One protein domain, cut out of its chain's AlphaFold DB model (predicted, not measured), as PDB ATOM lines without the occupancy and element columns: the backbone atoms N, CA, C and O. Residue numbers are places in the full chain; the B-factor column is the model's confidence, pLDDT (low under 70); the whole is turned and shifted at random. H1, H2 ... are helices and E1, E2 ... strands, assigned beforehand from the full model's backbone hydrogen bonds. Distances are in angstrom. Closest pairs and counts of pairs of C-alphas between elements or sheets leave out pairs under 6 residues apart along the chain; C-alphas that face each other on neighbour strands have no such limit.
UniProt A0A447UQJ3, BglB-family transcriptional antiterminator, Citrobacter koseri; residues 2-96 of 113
ATOM      1  N   VAL A   2     384.267 107.453 165.037       90.69
ATOM      2  CA  VAL A   2     384.203 107.387 166.521       90.69
ATOM      3  C   VAL A   2     385.519 107.783 167.197       90.69
ATOM      4  O   VAL A   2     385.510 108.658 168.050       90.69
ATOM      5  N   ARG A   3     386.660 107.228 166.757       92.06
ATOM      6  CA  ARG A   3     387.985 107.563 167.319       92.06
ATOM      7  C   ARG A   3     388.292 109.064 167.343       92.06
ATOM      8  O   ARG A   3     388.889 109.537 168.298       92.06
ATOM      9  N   PHE A   4     387.887 109.818 166.323       94.44
ATOM     10  CA  PHE A   4     388.122 111.264 166.287       94.44
ATOM     11  C   PHE A   4     387.151 112.041 167.180       94.44
ATOM     12  O   PHE A   4     387.542 113.064 167.727       94.44
ATOM     13  N   LEU A   5     385.911 111.562 167.329       93.69
ATOM     14  CA  LEU A   5     384.893 112.180 168.188       93.69
ATOM     15  C   LEU A   5     385.193 111.985 169.680       93.69
ATOM     16  O   LEU A   5     384.815 112.827 170.486       93.69
ATOM     17  N   THR A   6     385.868 110.892 170.046       91.69
ATOM     18  CA  THR A   6     386.138 110.533 171.447       91.69
ATOM     19  C   THR A   6     387.575 110.796 171.901       91.69
ATOM     20  O   THR A   6     387.868 110.688 173.090       91.69
ATOM     21  N   SER A   7     388.489 111.149 170.991       92.69
ATOM     22  CA  SER A   7     389.884 111.425 171.347       92.69
ATOM     23  C   SER A   7     390.087 112.865 171.826       92.69
ATOM     24  O   SER A   7     389.781 113.824 171.120       92.69
ATOM     25  N   ALA A   8     390.723 113.025 172.989       89.44
ATOM     26  CA  ALA A   8     391.206 114.325 173.465       89.44
ATOM     27  C   ALA A   8     392.477 114.805 172.724       89.44
ATOM     28  O   ALA A   8     392.796 116.005 172.696       89.44
ATOM     29  N   PHE A   9     393.208 113.873 172.104       92.25
ATOM     30  CA  PHE A   9     394.513 114.105 171.489       92.25
ATOM     31  C   PHE A   9     394.481 113.919 169.972       92.25
ATOM     32  O   PHE A   9     393.568 113.316 169.405       92.25
ATOM     33  N   SER A  10     395.496 114.467 169.309       94.69
ATOM     34  CA  SER A  10     395.709 114.246 167.883       94.69
ATOM     35  C   SER A  10     396.046 112.778 167.618       94.69
ATOM     36  O   SER A  10     396.832 112.182 168.350       94.69
ATOM     37  N   LEU A  11     395.478 112.216 166.555       95.00
ATOM     38  CA  LEU A  11     395.691 110.832 166.136       95.00
ATOM     39  C   LEU A  11     396.456 110.816 164.821       95.00
ATOM     40  O   LEU A  11     396.078 111.512 163.873       95.00
ATOM     41  N   LYS A  12     397.520 110.023 164.720       94.75
ATOM     42  CA  LYS A  12     398.186 109.850 163.434       94.75
ATOM     43  C   LYS A  12     397.490 108.774 162.618       94.75
ATOM     44  O   LYS A  12     397.031 107.767 163.142       94.75
ATOM     45  N   LEU A  13     397.444 108.992 161.308       93.31
ATOM     46  CA  LEU A  13     396.820 108.035 160.403       93.31
ATOM     47  C   LEU A  13     397.635 106.751 160.245       93.31
ATOM     48  O   LEU A  13     397.056 105.718 159.955       93.31
ATOM     49  N   GLU A  14     398.957 106.835 160.412       94.00
ATOM     50  CA  GLU A  14     399.848 105.670 160.424       94.00
ATOM     51  C   GLU A  14     399.508 104.742 161.595       94.00
ATOM     52  O   GLU A  14     399.164 103.592 161.358       94.00
ATOM     53  N   ASP A  15     399.434 105.287 162.812       94.75
ATOM     54  CA  ASP A  15     399.103 104.522 164.019       94.75
ATOM     55  C   ASP A  15     397.718 103.854 163.908       94.75
ATOM     56  O   ASP A  15     397.555 102.686 164.246       94.75
ATOM     57  N   LEU A  16     396.719 104.576 163.379       94.38
ATOM     58  CA  LEU A  16     395.375 104.028 163.161       94.38
ATOM     59  C   LEU A  16     395.344 102.943 162.076       94.38
ATOM     60  O   LEU A  16     394.581 101.989 162.187       94.38
ATOM     61  N   ALA A  17     396.134 103.098 161.013       94.88
ATOM     62  CA  ALA A  17     396.210 102.108 159.944       94.88
ATOM     63  C   ALA A  17     396.829 100.800 160.454       94.88
ATOM     64  O   ALA A  17     396.302  99.726 160.164       94.88
ATOM     65  N   ASP A  18     397.879 100.909 161.273       96.00
ATOM     66  CA  ASP A  18     398.527  99.770 161.920       96.00
ATOM     67  C   ASP A  18     397.580  99.080 162.922       96.00
ATOM     68  O   ASP A  18     397.440  97.859 162.880       96.00
ATOM     69  N   GLU A  19     396.866  99.843 163.766       94.69
ATOM     70  CA  GLU A  19     395.879  99.310 164.726       94.69
ATOM     71  C   GLU A  19     394.738  98.553 164.026       94.69
ATOM     72  O   GLU A  19     394.252  97.538 164.525       94.69
ATOM     73  N   TRP A  20     394.299  99.044 162.865       94.00
ATOM     74  CA  TRP A  20     393.183  98.467 162.112       94.00
ATOM     75  C   TRP A  20     393.613  97.464 161.041       94.00
ATOM     76  O   TRP A  20     392.756  96.959 160.317       94.00
ATOM     77  N   PHE A  21     394.909  97.154 160.943       95.00
ATOM     78  CA  PHE A  21     395.473  96.232 159.954       95.00
ATOM     79  C   PHE A  21     395.109  96.593 158.502       95.00
ATOM     80  O   PHE A  21     394.863  95.722 157.664       95.00
ATOM     81  N   VAL A  22     395.083  97.890 158.185       95.62
ATOM     82  CA  VAL A  22     394.809  98.413 156.837       95.62
ATOM     83  C   VAL A  22     395.989  99.217 156.312       95.62
ATOM     84  O   VAL A  22     396.833  99.700 157.061       95.62
ATOM     85  N   SER A  23     396.055  99.412 154.994       95.94
ATOM     86  CA  SER A  23     397.078 100.296 154.439       95.94
ATOM     87  C   SER A  23     396.770 101.760 154.766       95.94
ATOM     88  O   SER A  23     395.614 102.196 154.735       95.94
ATOM     89  N   ARG A  24     397.820 102.565 154.969       94.06
ATOM     90  CA  ARG A  24     397.683 104.023 155.105       94.06
ATOM     91  C   ARG A  24     396.942 104.648 153.919       94.06
ATOM     92  O   ARG A  24     396.202 105.605 154.114       94.06
ATOM     93  N   ALA A  25     397.144 104.138 152.703       94.50
ATOM     94  CA  ALA A  25     396.483 104.650 151.502       94.50
ATOM     95  C   ALA A  25     394.970 104.385 151.524       94.50
ATOM     96  O   ALA A  25     394.196 105.289 151.221       94.50
ATOM     97  N   THR A  26     394.556 103.186 151.944       95.00
ATOM     98  CA  THR A  26     393.142 102.830 152.141       95.00
ATOM     99  C   THR A  26     392.497 103.793 153.125       95.00
ATOM    100  O   THR A  26     391.554 104.496 152.778       95.00
ATOM    101  N   LEU A  27     393.092 103.926 154.312       93.88
ATOM    102  CA  LEU A  27     392.550 104.793 155.345       93.88
ATOM    103  C   LEU A  27     392.545 106.271 154.918       93.88
ATOM    104  O   LEU A  27     391.615 107.012 155.220       93.88
ATOM    105  N   GLN A  28     393.554 106.715 154.163       93.62
ATOM    106  CA  GLN A  28     393.618 108.069 153.613       93.62
ATOM    107  C   GLN A  28     392.495 108.362 152.610       93.62
ATOM    108  O   GLN A  28     392.021 109.503 152.581       93.62
ATOM    109  N   ASN A  29     392.074 107.371 151.819       94.12
ATOM    110  CA  ASN A  29     390.958 107.502 150.883       94.12
ATOM    111  C   ASN A  29     389.626 107.653 151.632       94.12
ATOM    112  O   ASN A  29     388.848 108.553 151.314       94.12
ATOM    113  N   ASP A  30     389.421 106.873 152.696       93.56
ATOM    114  CA  ASP A  30     388.210 106.942 153.526       93.56
ATOM    115  C   ASP A  30     388.065 108.304 154.230       93.56
ATOM    116  O   ASP A  30     386.960 108.794 154.482       93.56
ATOM    117  N   MET A  31     389.182 108.988 154.510       94.19
ATOM    118  CA  MET A  31     389.158 110.295 155.176       94.19
ATOM    119  C   MET A  31     388.453 111.401 154.378       94.19
ATOM    120  O   MET A  31     388.116 112.432 154.969       94.19
ATOM    121  N   ALA A  32     388.262 111.243 153.065       92.94
ATOM    122  CA  ALA A  32     387.482 112.193 152.272       92.94
ATOM    123  C   ALA A  32     386.007 112.176 152.701       92.94
ATOM    124  O   ALA A  32     385.441 113.223 153.020       92.94
ATOM    125  N   GLU A  33     385.422 110.983 152.805       94.62
ATOM    126  CA  GLU A  33     384.042 110.796 153.245       94.62
ATOM    127  C   GLU A  33     383.863 111.197 154.715       94.62
ATOM    128  O   GLU A  33     382.925 111.922 155.051       94.62
ATOM    129  N   VAL A  34     384.805 110.812 155.584       94.88
ATOM    130  CA  VAL A  34     384.769 111.184 157.010       94.88
ATOM    131  C   VAL A  34     384.730 112.703 157.189       94.88
ATOM    132  O   VAL A  34     383.964 113.206 158.011       94.88
ATOM    133  N   ARG A  35     385.535 113.455 156.428       95.56
ATOM    134  CA  ARG A  35     385.535 114.924 156.498       95.56
ATOM    135  C   ARG A  35     384.207 115.520 156.056       95.56
ATOM    136  O   ARG A  35     383.721 116.435 156.715       95.56
ATOM    137  N   GLU A  36     383.623 115.005 154.979       95.56
ATOM    138  CA  GLU A  36     382.346 115.518 154.484       95.56
ATOM    139  C   GLU A  36     381.208 115.263 155.477       95.56
ATOM    140  O   GLU A  36     380.391 116.150 155.723       95.56
ATOM    141  N   TRP A  37     381.191 114.095 156.119       95.19
ATOM    142  CA  TRP A  37     380.239 113.795 157.187       95.19
ATOM    143  C   TRP A  37     380.371 114.741 158.380       95.19
ATOM    144  O   TRP A  37     379.374 115.309 158.829       95.19
ATOM    145  N   LEU A  38     381.593 114.960 158.870       96.38
ATOM    146  CA  LEU A  38     381.861 115.848 160.007       96.38
ATOM    147  C   LEU A  38     381.484 117.307 159.712       96.38
ATOM    148  O   LEU A  38     380.955 118.006 160.582       96.38
ATOM    149  N   ARG A  39     381.675 117.756 158.468       96.44
ATOM    150  CA  ARG A  39     381.355 119.121 158.034       96.44
ATOM    151  C   ARG A  39     379.874 119.469 158.208       96.44
ATOM    152  O   ARG A  39     379.565 120.629 158.472       96.44
ATOM    153  N   ARG A  40     378.968 118.484 158.129       96.31
ATOM    154  CA  ARG A  40     377.516 118.663 158.360       96.31
ATOM    155  C   ARG A  40     377.194 119.160 159.771       96.31
ATOM    156  O   ARG A  40     376.196 119.841 159.956       96.31
ATOM    157  N   TYR A  41     378.067 118.866 160.733       97.00
ATOM    158  CA  TYR A  41     377.958 119.295 162.128       97.00
ATOM    159  C   TYR A  41     378.863 120.494 162.444       97.00
ATOM    160  O   TYR A  41     379.087 120.807 163.608       97.00
ATOM    161  N   HIS A  42     379.432 121.155 161.429       97.00
ATOM    162  CA  HIS A  42     380.454 122.195 161.600       97.00
ATOM    163  C   HIS A  42     381.715 121.707 162.334       97.00
ATOM    164  O   HIS A  42     382.410 122.489 162.987       97.00
ATOM    165  N   LEU A  43     382.029 120.414 162.215       97.75
ATOM    166  CA  LEU A  43     383.250 119.827 162.751       97.75
ATOM    167  C   LEU A  43     384.323 119.782 161.663       97.75
ATOM    168  O   LEU A  43     384.061 119.400 160.522       97.75
ATOM    169  N   THR A  44     385.547 120.161 162.020       96.94
ATOM    170  CA  THR A  44     386.685 120.212 161.095       96.94
ATOM    171  C   THR A  44     387.801 119.316 161.590       96.94
ATOM    172  O   THR A  44     388.171 119.346 162.760       96.94
ATOM    173  N   LEU A  45     388.356 118.515 160.686       95.62
ATOM    174  CA  LEU A  45     389.469 117.628 160.984       95.62
ATOM    175  C   LEU A  45     390.748 118.211 160.382       95.62
ATOM    176  O   LEU A  45     390.980 118.106 159.173       95.62
ATOM    177  N   GLU A  46     391.557 118.850 161.223       93.81
ATOM    178  CA  GLU A  46     392.810 119.484 160.811       93.81
ATOM    179  C   GLU A  46     393.975 118.504 160.915       93.81
ATOM    180  O   GLU A  46     394.142 117.824 161.929       93.81
ATOM    181  N   THR A  47     394.834 118.489 159.896       92.88
ATOM    182  CA  THR A  47     396.094 117.741 159.913       92.88
ATOM    183  C   THR A  47     397.242 118.671 160.282       92.88
ATOM    184  O   THR A  47     397.524 119.638 159.576       92.88
ATOM    185  N   ARG A  48     397.955 118.354 161.362       88.50
ATOM    186  CA  ARG A  48     399.162 119.062 161.795       88.50
ATOM    187  C   ARG A  48     400.391 118.213 161.443       88.50
ATOM    188  O   ARG A  48     400.474 117.061 161.886       88.50
ATOM    189  N   PRO A  49     401.373 118.747 160.689       86.19
ATOM    190  CA  PRO A  49     402.612 118.029 160.400       86.19
ATOM    191  C   PRO A  49     403.257 117.509 161.688       86.19
ATOM    192  O   PRO A  49     403.340 118.240 162.676       86.19
ATOM    193  N   ARG A  50     403.699 116.245 161.687       85.44
ATOM    194  CA  ARG A  50     404.319 115.532 162.829       85.44
ATOM    195  C   ARG A  50     403.429 115.286 164.058       85.44
ATOM    196  O   ARG A  50     403.852 114.552 164.939       85.44
ATOM    197  N   HIS A  51     402.221 115.844 164.113       87.62
ATOM    198  CA  HIS A  51     401.326 115.719 165.272       87.62
ATOM    199  C   HIS A  51     400.084 114.871 164.980       87.62
ATOM    200  O   HIS A  51     399.436 114.408 165.910       87.62
ATOM    201  N   GLY A  52     399.748 114.655 163.707       93.31
ATOM    202  CA  GLY A  52     398.573 113.885 163.306       93.31
ATOM    203  C   GLY A  52     397.352 114.767 163.062       93.31
ATOM    204  O   GLY A  52     397.469 115.961 162.784       93.31
ATOM    205  N   MET A  53     396.173 114.160 163.113       94.81
ATOM    206  CA  MET A  53     394.889 114.793 162.852       94.81
ATOM    207  C   MET A  53     394.108 115.006 164.139       94.81
ATOM    208  O   MET A  53     394.049 114.118 164.988       94.81
ATOM    209  N   LYS A  54     393.484 116.175 164.271       94.75
ATOM    210  CA  LYS A  54     392.646 116.513 165.420       94.75
ATOM    211  C   LYS A  54     391.319 117.099 164.963       94.75
ATOM    212  O   LYS A  54     391.264 117.855 163.993       94.75
ATOM    213  N   LEU A  55     390.261 116.713 165.668       96.44
ATOM    214  CA  LEU A  55     388.922 117.235 165.467       96.44
ATOM    215  C   LEU A  55     388.754 118.563 166.213       96.44
ATOM    216  O   LEU A  55     389.152 118.689 167.371       96.44
ATOM    217  N   PHE A  56     388.141 119.531 165.546       96.00
ATOM    218  CA  PHE A  56     387.814 120.846 166.077       96.00
ATOM    219  C   PHE A  56     386.341 121.163 165.837       96.00
ATOM    220  O   PHE A  56     385.773 120.807 164.804       96.00
ATOM    221  N   GLY A  57     385.739 121.859 166.797       95.94
ATOM    222  CA  GLY A  57     384.340 122.257 166.778       95.94
ATOM    223  C   GLY A  57     383.836 122.538 168.187       95.94
ATOM    224  O   GLY A  57     384.581 122.402 169.160       95.94
ATOM    225  N   SER A  58     382.574 122.952 168.299       97.00
ATOM    226  CA  SER A  58     381.955 123.108 169.615       97.00
ATOM    227  C   SER A  58     381.709 121.744 170.255       97.00
ATOM    228  O   SER A  58     381.441 120.756 169.575       97.00
ATOM    229  N   GLU A  59     381.756 121.706 171.581       95.50
ATOM    230  CA  GLU A  59     381.434 120.509 172.357       95.50
ATOM    231  C   GLU A  59     380.020 119.997 172.036       95.50
ATOM    232  O   GLU A  59     379.828 118.811 171.778       95.50
ATOM    233  N   MET A  60     379.066 120.923 171.899       97.00
ATOM    234  CA  MET A  60     377.691 120.618 171.511       97.00
ATOM    235  C   MET A  60     377.604 119.962 170.125       97.00
ATOM    236  O   MET A  60     376.843 119.019 169.937       97.00
ATOM    237  N   ALA A  61     378.403 120.420 169.156       97.25
ATOM    238  CA  ALA A  61     378.453 119.821 167.824       97.25
ATOM    239  C   ALA A  61     379.043 118.403 167.845       97.25
ATOM    240  O   ALA A  61     378.558 117.523 167.135       97.25
ATOM    241  N   ILE A  62     380.060 118.167 168.682       95.69
ATOM    242  CA  ILE A  62     380.625 116.828 168.888       95.69
ATOM    243  C   ILE A  62     379.567 115.907 169.500       95.69
ATOM    244  O   ILE A  62     379.374 114.803 168.991       95.69
ATOM    245  N   ARG A  63     378.840 116.370 170.531       95.88
ATOM    246  CA  ARG A  63     377.733 115.614 171.136       95.88
ATOM    247  C   ARG A  63     376.650 115.280 170.120       95.88
ATOM    248  O   ARG A  63     376.302 114.116 170.008       95.88
ATOM    249  N   ALA A  64     376.175 116.260 169.351       96.62
ATOM    250  CA  ALA A  64     375.152 116.037 168.333       96.62
ATOM    251  C   ALA A  64     375.593 114.985 167.300       96.62
ATOM    252  O   ALA A  64     374.872 114.027 167.044       96.62
ATOM    253  N   CYS A  65     376.820 115.108 166.782       96.38
ATOM    254  CA  CYS A  65     377.374 114.150 165.825       96.38
ATOM    255  C   CYS A  65     377.494 112.736 166.412       96.38
ATOM    256  O   CYS A  65     377.170 111.752 165.746       96.38
ATOM    257  N   LEU A  66     377.953 112.626 167.661       93.62
ATOM    258  CA  LEU A  66     378.082 111.343 168.342       93.62
ATOM    259  C   LEU A  66     376.710 110.716 168.624       93.62
ATOM    260  O   LEU A  66     376.542 109.524 168.387       93.62
ATOM    261  N   THR A  67     375.730 111.499 169.079       92.94
ATOM    262  CA  THR A  67     374.360 111.033 169.328       92.94
ATOM    263  C   THR A  67     373.716 110.491 168.056       92.94
ATOM    264  O   THR A  67     373.211 109.370 168.075       92.94
ATOM    265  N   ASP A  68     373.793 111.223 166.945       93.88
ATOM    266  CA  ASP A  68     373.217 110.784 165.670       93.88
ATOM    267  C   ASP A  68     373.899 109.512 165.142       93.88
ATOM    268  O   ASP A  68     373.241 108.613 164.606       93.88
ATOM    269  N   LEU A  69     375.217 109.388 165.339       91.81
ATOM    270  CA  LEU A  69     375.956 108.169 165.012       91.81
ATOM    271  C   LEU A  69     375.477 106.976 165.846       91.81
ATOM    272  O   LEU A  69     375.177 105.927 165.281       91.81
ATOM    273  N   LEU A  70     375.391 107.124 167.170       89.69
ATOM    274  CA  LEU A  70     374.943 106.053 168.067       89.69
ATOM    275  C   LEU A  70     373.497 105.641 167.762       89.69
ATOM    276  O   LEU A  70     373.204 104.450 167.683       89.69
ATOM    277  N   TRP A  71     372.618 106.610 167.498       89.94
ATOM    278  CA  TRP A  71     371.239 106.365 167.074       89.94
ATOM    279  C   TRP A  71     371.158 105.591 165.751       89.94
ATOM    280  O   TRP A  71     370.325 104.698 165.585       89.94
ATOM    281  N   THR A  72     372.036 105.907 164.798       89.94
ATOM    282  CA  THR A  72     372.114 105.187 163.519       89.94
ATOM    283  C   THR A  72     372.573 103.745 163.722       89.94
ATOM    284  O   THR A  72     371.967 102.832 163.165       89.94
ATOM    285  N   LEU A  73     373.599 103.523 164.550       87.81
ATOM    286  CA  LEU A  73     374.085 102.178 164.869       87.81
ATOM    287  C   LEU A  73     372.997 101.332 165.540       87.81
ATOM    288  O   LEU A  73     372.811 100.182 165.155       87.81
ATOM    289  N   ALA A  74     372.225 101.919 166.462       86.38
ATOM    290  CA  ALA A  74     371.143 101.227 167.167       86.38
ATOM    291  C   ALA A  74     370.014 100.747 166.261       86.38
ATOM    292  O   ALA A  74     369.418  99.703 166.517       86.38
ATOM    293  N   GLN A  75     369.739 101.476 165.182       87.81
ATOM    294  CA  GLN A  75     368.746 101.053 164.199       87.81
ATOM    295  C   GLN A  75     369.271  99.972 163.251       87.81
ATOM    296  O   GLN A  75     368.484  99.169 162.757       87.81
ATOM    297  N   GLN A  76     370.573  99.970 162.959       88.44
ATOM    298  CA  GLN A  76     371.183  99.010 162.037       88.44
ATOM    299  C   GLN A  76     371.416  97.650 162.694       88.44
ATOM    300  O   GLN A  76     371.150  96.620 162.079       88.44
ATOM    301  N   ASP A  77     371.917  97.659 163.926       85.31
ATOM    302  CA  ASP A  77     372.221  96.458 164.689       85.31
ATOM    303  C   ASP A  77     372.057  96.743 166.190       85.31
ATOM    304  O   ASP A  77     372.966  97.299 166.808       85.31
ATOM    305  N   PRO A  78     370.925  96.348 166.799       77.88
ATOM    306  CA  PRO A  78     370.692  96.516 168.231       77.88
ATOM    307  C   PRO A  78     371.710  95.795 169.129       77.88
ATOM    308  O   PRO A  78     371.814  96.131 170.305       77.88
ATOM    309  N   ALA A  79     372.460  94.818 168.601       78.56
ATOM    310  CA  ALA A  79     373.499  94.087 169.326       78.56
ATOM    311  C   ALA A  79     374.911  94.663 169.100       78.56
ATOM    312  O   ALA A  79     375.906  94.040 169.480       78.56
ATOM    313  N   ASN A  80     375.025  95.850 168.492       78.81
ATOM    314  CA  ASN A  80     376.319  96.450 168.199       78.81
ATOM    315  C   ASN A  80     377.113  96.742 169.499       78.81
ATOM    316  O   ASN A  80     376.615  97.444 170.384       78.81
ATOM    317  N   PRO A  81     378.381  96.289 169.615       77.81
ATOM    318  CA  PRO A  81     379.187  96.423 170.833       77.81
ATOM    319  C   PRO A  81     379.388  97.849 171.362       77.81
ATOM    320  O   PRO A  81     379.845  98.014 172.485       77.81
ATOM    321  N   LEU A  82     379.108  98.887 170.570       73.69
ATOM    322  CA  LEU A  82     379.238 100.287 170.990       73.69
ATOM    323  C   LEU A  82     377.980 100.853 171.671       73.69
ATOM    324  O   LEU A  82     378.029 101.972 172.175       73.69
ATOM    325  N   ILE A  83     376.867 100.120 171.651       78.25
ATOM    326  CA  ILE A  83     375.553 100.583 172.131       78.25
ATOM    327  C   ILE A  83     374.830  99.563 173.020       78.25
ATOM    328  O   ILE A  83     373.779  99.889 173.565       78.25
ATOM    329  N   VAL A  84     375.361  98.344 173.158       76.12
ATOM    330  CA  VAL A  84     374.811  97.356 174.093       76.12
ATOM    331  C   VAL A  84     374.965  97.844 175.529       76.12
ATOM    332  O   VAL A  84     375.965  98.477 175.887       76.12
ATOM    333  N   GLU A  85     373.957  97.554 176.347       66.31
ATOM    334  CA  GLU A  85     373.864  98.014 177.731       66.31
ATOM    335  C   GLU A  85     375.097  97.604 178.542       66.31
ATOM    336  O   GLU A  85     375.647  98.412 179.290       66.31
ATOM    337  N   GLU A  86     375.610  96.395 178.318       68.69
ATOM    338  CA  GLU A  86     376.828  95.905 178.955       68.69
ATOM    339  C   GLU A  86     378.051  96.755 178.604       68.69
ATOM    340  O   GLU A  86     378.875  97.007 179.473       68.69
ATOM    341  N   ALA A  87     378.180  97.226 177.362       66.88
ATOM    342  CA  ALA A  87     379.313  98.049 176.942       66.88
ATOM    343  C   ALA A  87     379.200  99.497 177.436       66.88
ATOM    344  O   ALA A  87     380.214 100.108 177.772       66.88
ATOM    345  N   LEU A  88     377.978 100.037 177.507       64.38
ATOM    346  CA  LEU A  88     377.710 101.374 178.043       64.38
ATOM    347  C   LEU A  88     377.897 101.434 179.566       64.38
ATOM    348  O   LEU A  88     378.365 102.447 180.083       64.38
ATOM    349  N   ASN A  89     377.561 100.349 180.267       66.19
ATOM    350  CA  ASN A  89     377.632 100.258 181.724       66.19
ATOM    351  C   ASN A  89     378.894  99.547 182.236       66.19
ATOM    352  O   ASN A  89     379.102  99.505 183.446       66.19
ATOM    353  N   ALA A  90     379.752  98.993 181.372       67.12
ATOM    354  CA  ALA A  90     380.948  98.264 181.796       67.12
ATOM    355  C   ALA A  90     381.850  99.130 182.690       67.12
ATOM    356  O   ALA A  90     382.427 100.122 182.244       67.12
ATOM    357  N   GLY A  91     381.996  98.745 183.960       67.00
ATOM    358  CA  GLY A  91     382.836  99.462 184.921       67.00
ATOM    359  C   GLY A  91     382.193 100.712 185.531       67.00
ATOM    360  O   GLY A  91     382.742 101.261 186.487       67.00
ATOM    361  N   VAL A  92     381.052 101.179 185.009       70.88
ATOM    362  CA  VAL A  92     380.349 102.367 185.516       70.88
ATOM    363  C   VAL A  92     379.804 102.127 186.930       70.88
ATOM    364  O   VAL A  92     380.055 102.971 187.790       70.88
ATOM    365  N   PRO A  93     379.136 100.998 187.248       66.12
ATOM    366  CA  PRO A  93     378.710 100.702 188.613       66.12
ATOM    367  C   PRO A  93     379.864 100.770 189.618       66.12
ATOM    368  O   PRO A  93     379.717 101.400 190.661       66.12
ATOM    369  N   GLU A  94     381.019 100.188 189.289       75.06
ATOM    370  CA  GLU A  94     382.224 100.168 190.122       75.06
ATOM    371  C   GLU A  94     382.835 101.567 190.285       75.06
ATOM    372  O   GLU A  94     383.241 101.947 191.383       75.06
ATOM    373  N   GLN A  95     382.860 102.365 189.215       67.12
ATOM    374  CA  GLN A  95     383.359 103.744 189.222       67.12
ATOM    375  C   GLN A  95     382.442 104.716 189.967       67.12
ATOM    376  O   GLN A  95     382.916 105.722 190.498       67.12
ATOM    377  N   LEU A  96     381.142 104.426 190.023       69.44
ATOM    378  CA  LEU A  96     380.168 105.211 190.774       69.44
ATOM    379  C   LEU A  96     380.089 104.798 192.255       69.44
ATOM    380  O   LEU A  96     379.584 105.584 193.056       69.44
TER     381      LEU A  96
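This is residues 2 to 96 of the 113 residues of the protein "BglB-family transcriptional antiterminator" of Citrobacter koseri (UniProt A0A447UQJ3). The domain is an open V of helices: H3, with the small hairpin E1 E2 beside its later half, makes one arm, and the long helix H4 makes the other. The short helix H1 sits between the arms near the middle, H2 packs on the first part of H3, and residues 85 to 96, which hold H5 and H6, stick out as a tail. The 95 printed residues include six named helices and two named strands, in the order H1 H2 H3 E1 E2 H4 H5 H6; the class is mostly helix, and the sheet is antiparallel. The whole is only just compact, close to loose, with a radius of gyration of the C-alphas of 14.9 A and spans of 41 by 30 by 29 A.

Find C-alpha 44 at (386.685, 120.212, 161.095), where E1, residues 44 to 48, begins; E2 is residues 52 to 56. H4, residues 59 to 76, runs 26.0 A from C-alpha 59 at (381.434, 120.509, 172.357). H3, residues 24 to 39, measures 22.4 A and has a kink of 31 degrees near residue 33. The shorter helices are H1, residues 2 to 6, H2, residues 13 to 19, H5, residues 85 to 89, and H6, residues 92 to 96, ending at C-alpha 96 (380.168, 105.211, 190.774).

Look first at the hairpin E1 and E2, antiparallel at 150 degrees, with N 46 and O 54 within hydrogen-bond range at 3.0 A. The closest C-alphas of H3 and E1 are Arg 35 and Leu 45, 6.6 A apart. H2 touches H3 through residues 24 to 28 of H3 alone, closest at the C-alphas of Ala 17 and Arg 24, 5.4 A. H1 only just touches H4, with 3 pairs of C-alphas within 8 A, closest at Leu 5 and Ile 62, 6.3 A, and with residues 62 to 66 of H4 alone. H3 and H4 are close but not clearly touching, 7.5 A between the C-alphas of Leu 38 and Cys 65. H5 and H6 meet only through their link. Every O i to N i+4 pair is within hydrogen-bond range in H1, H2, H4, H5 and H6; in H3, 10 of 12 are.

The C-alphas of Ala 25 and Leu 96, the two farthest apart, are 42.5 A apart. The printed part has no cut, and no link is long. Residues 85 to 91, 93, 95 and 96 have pLDDT under 70.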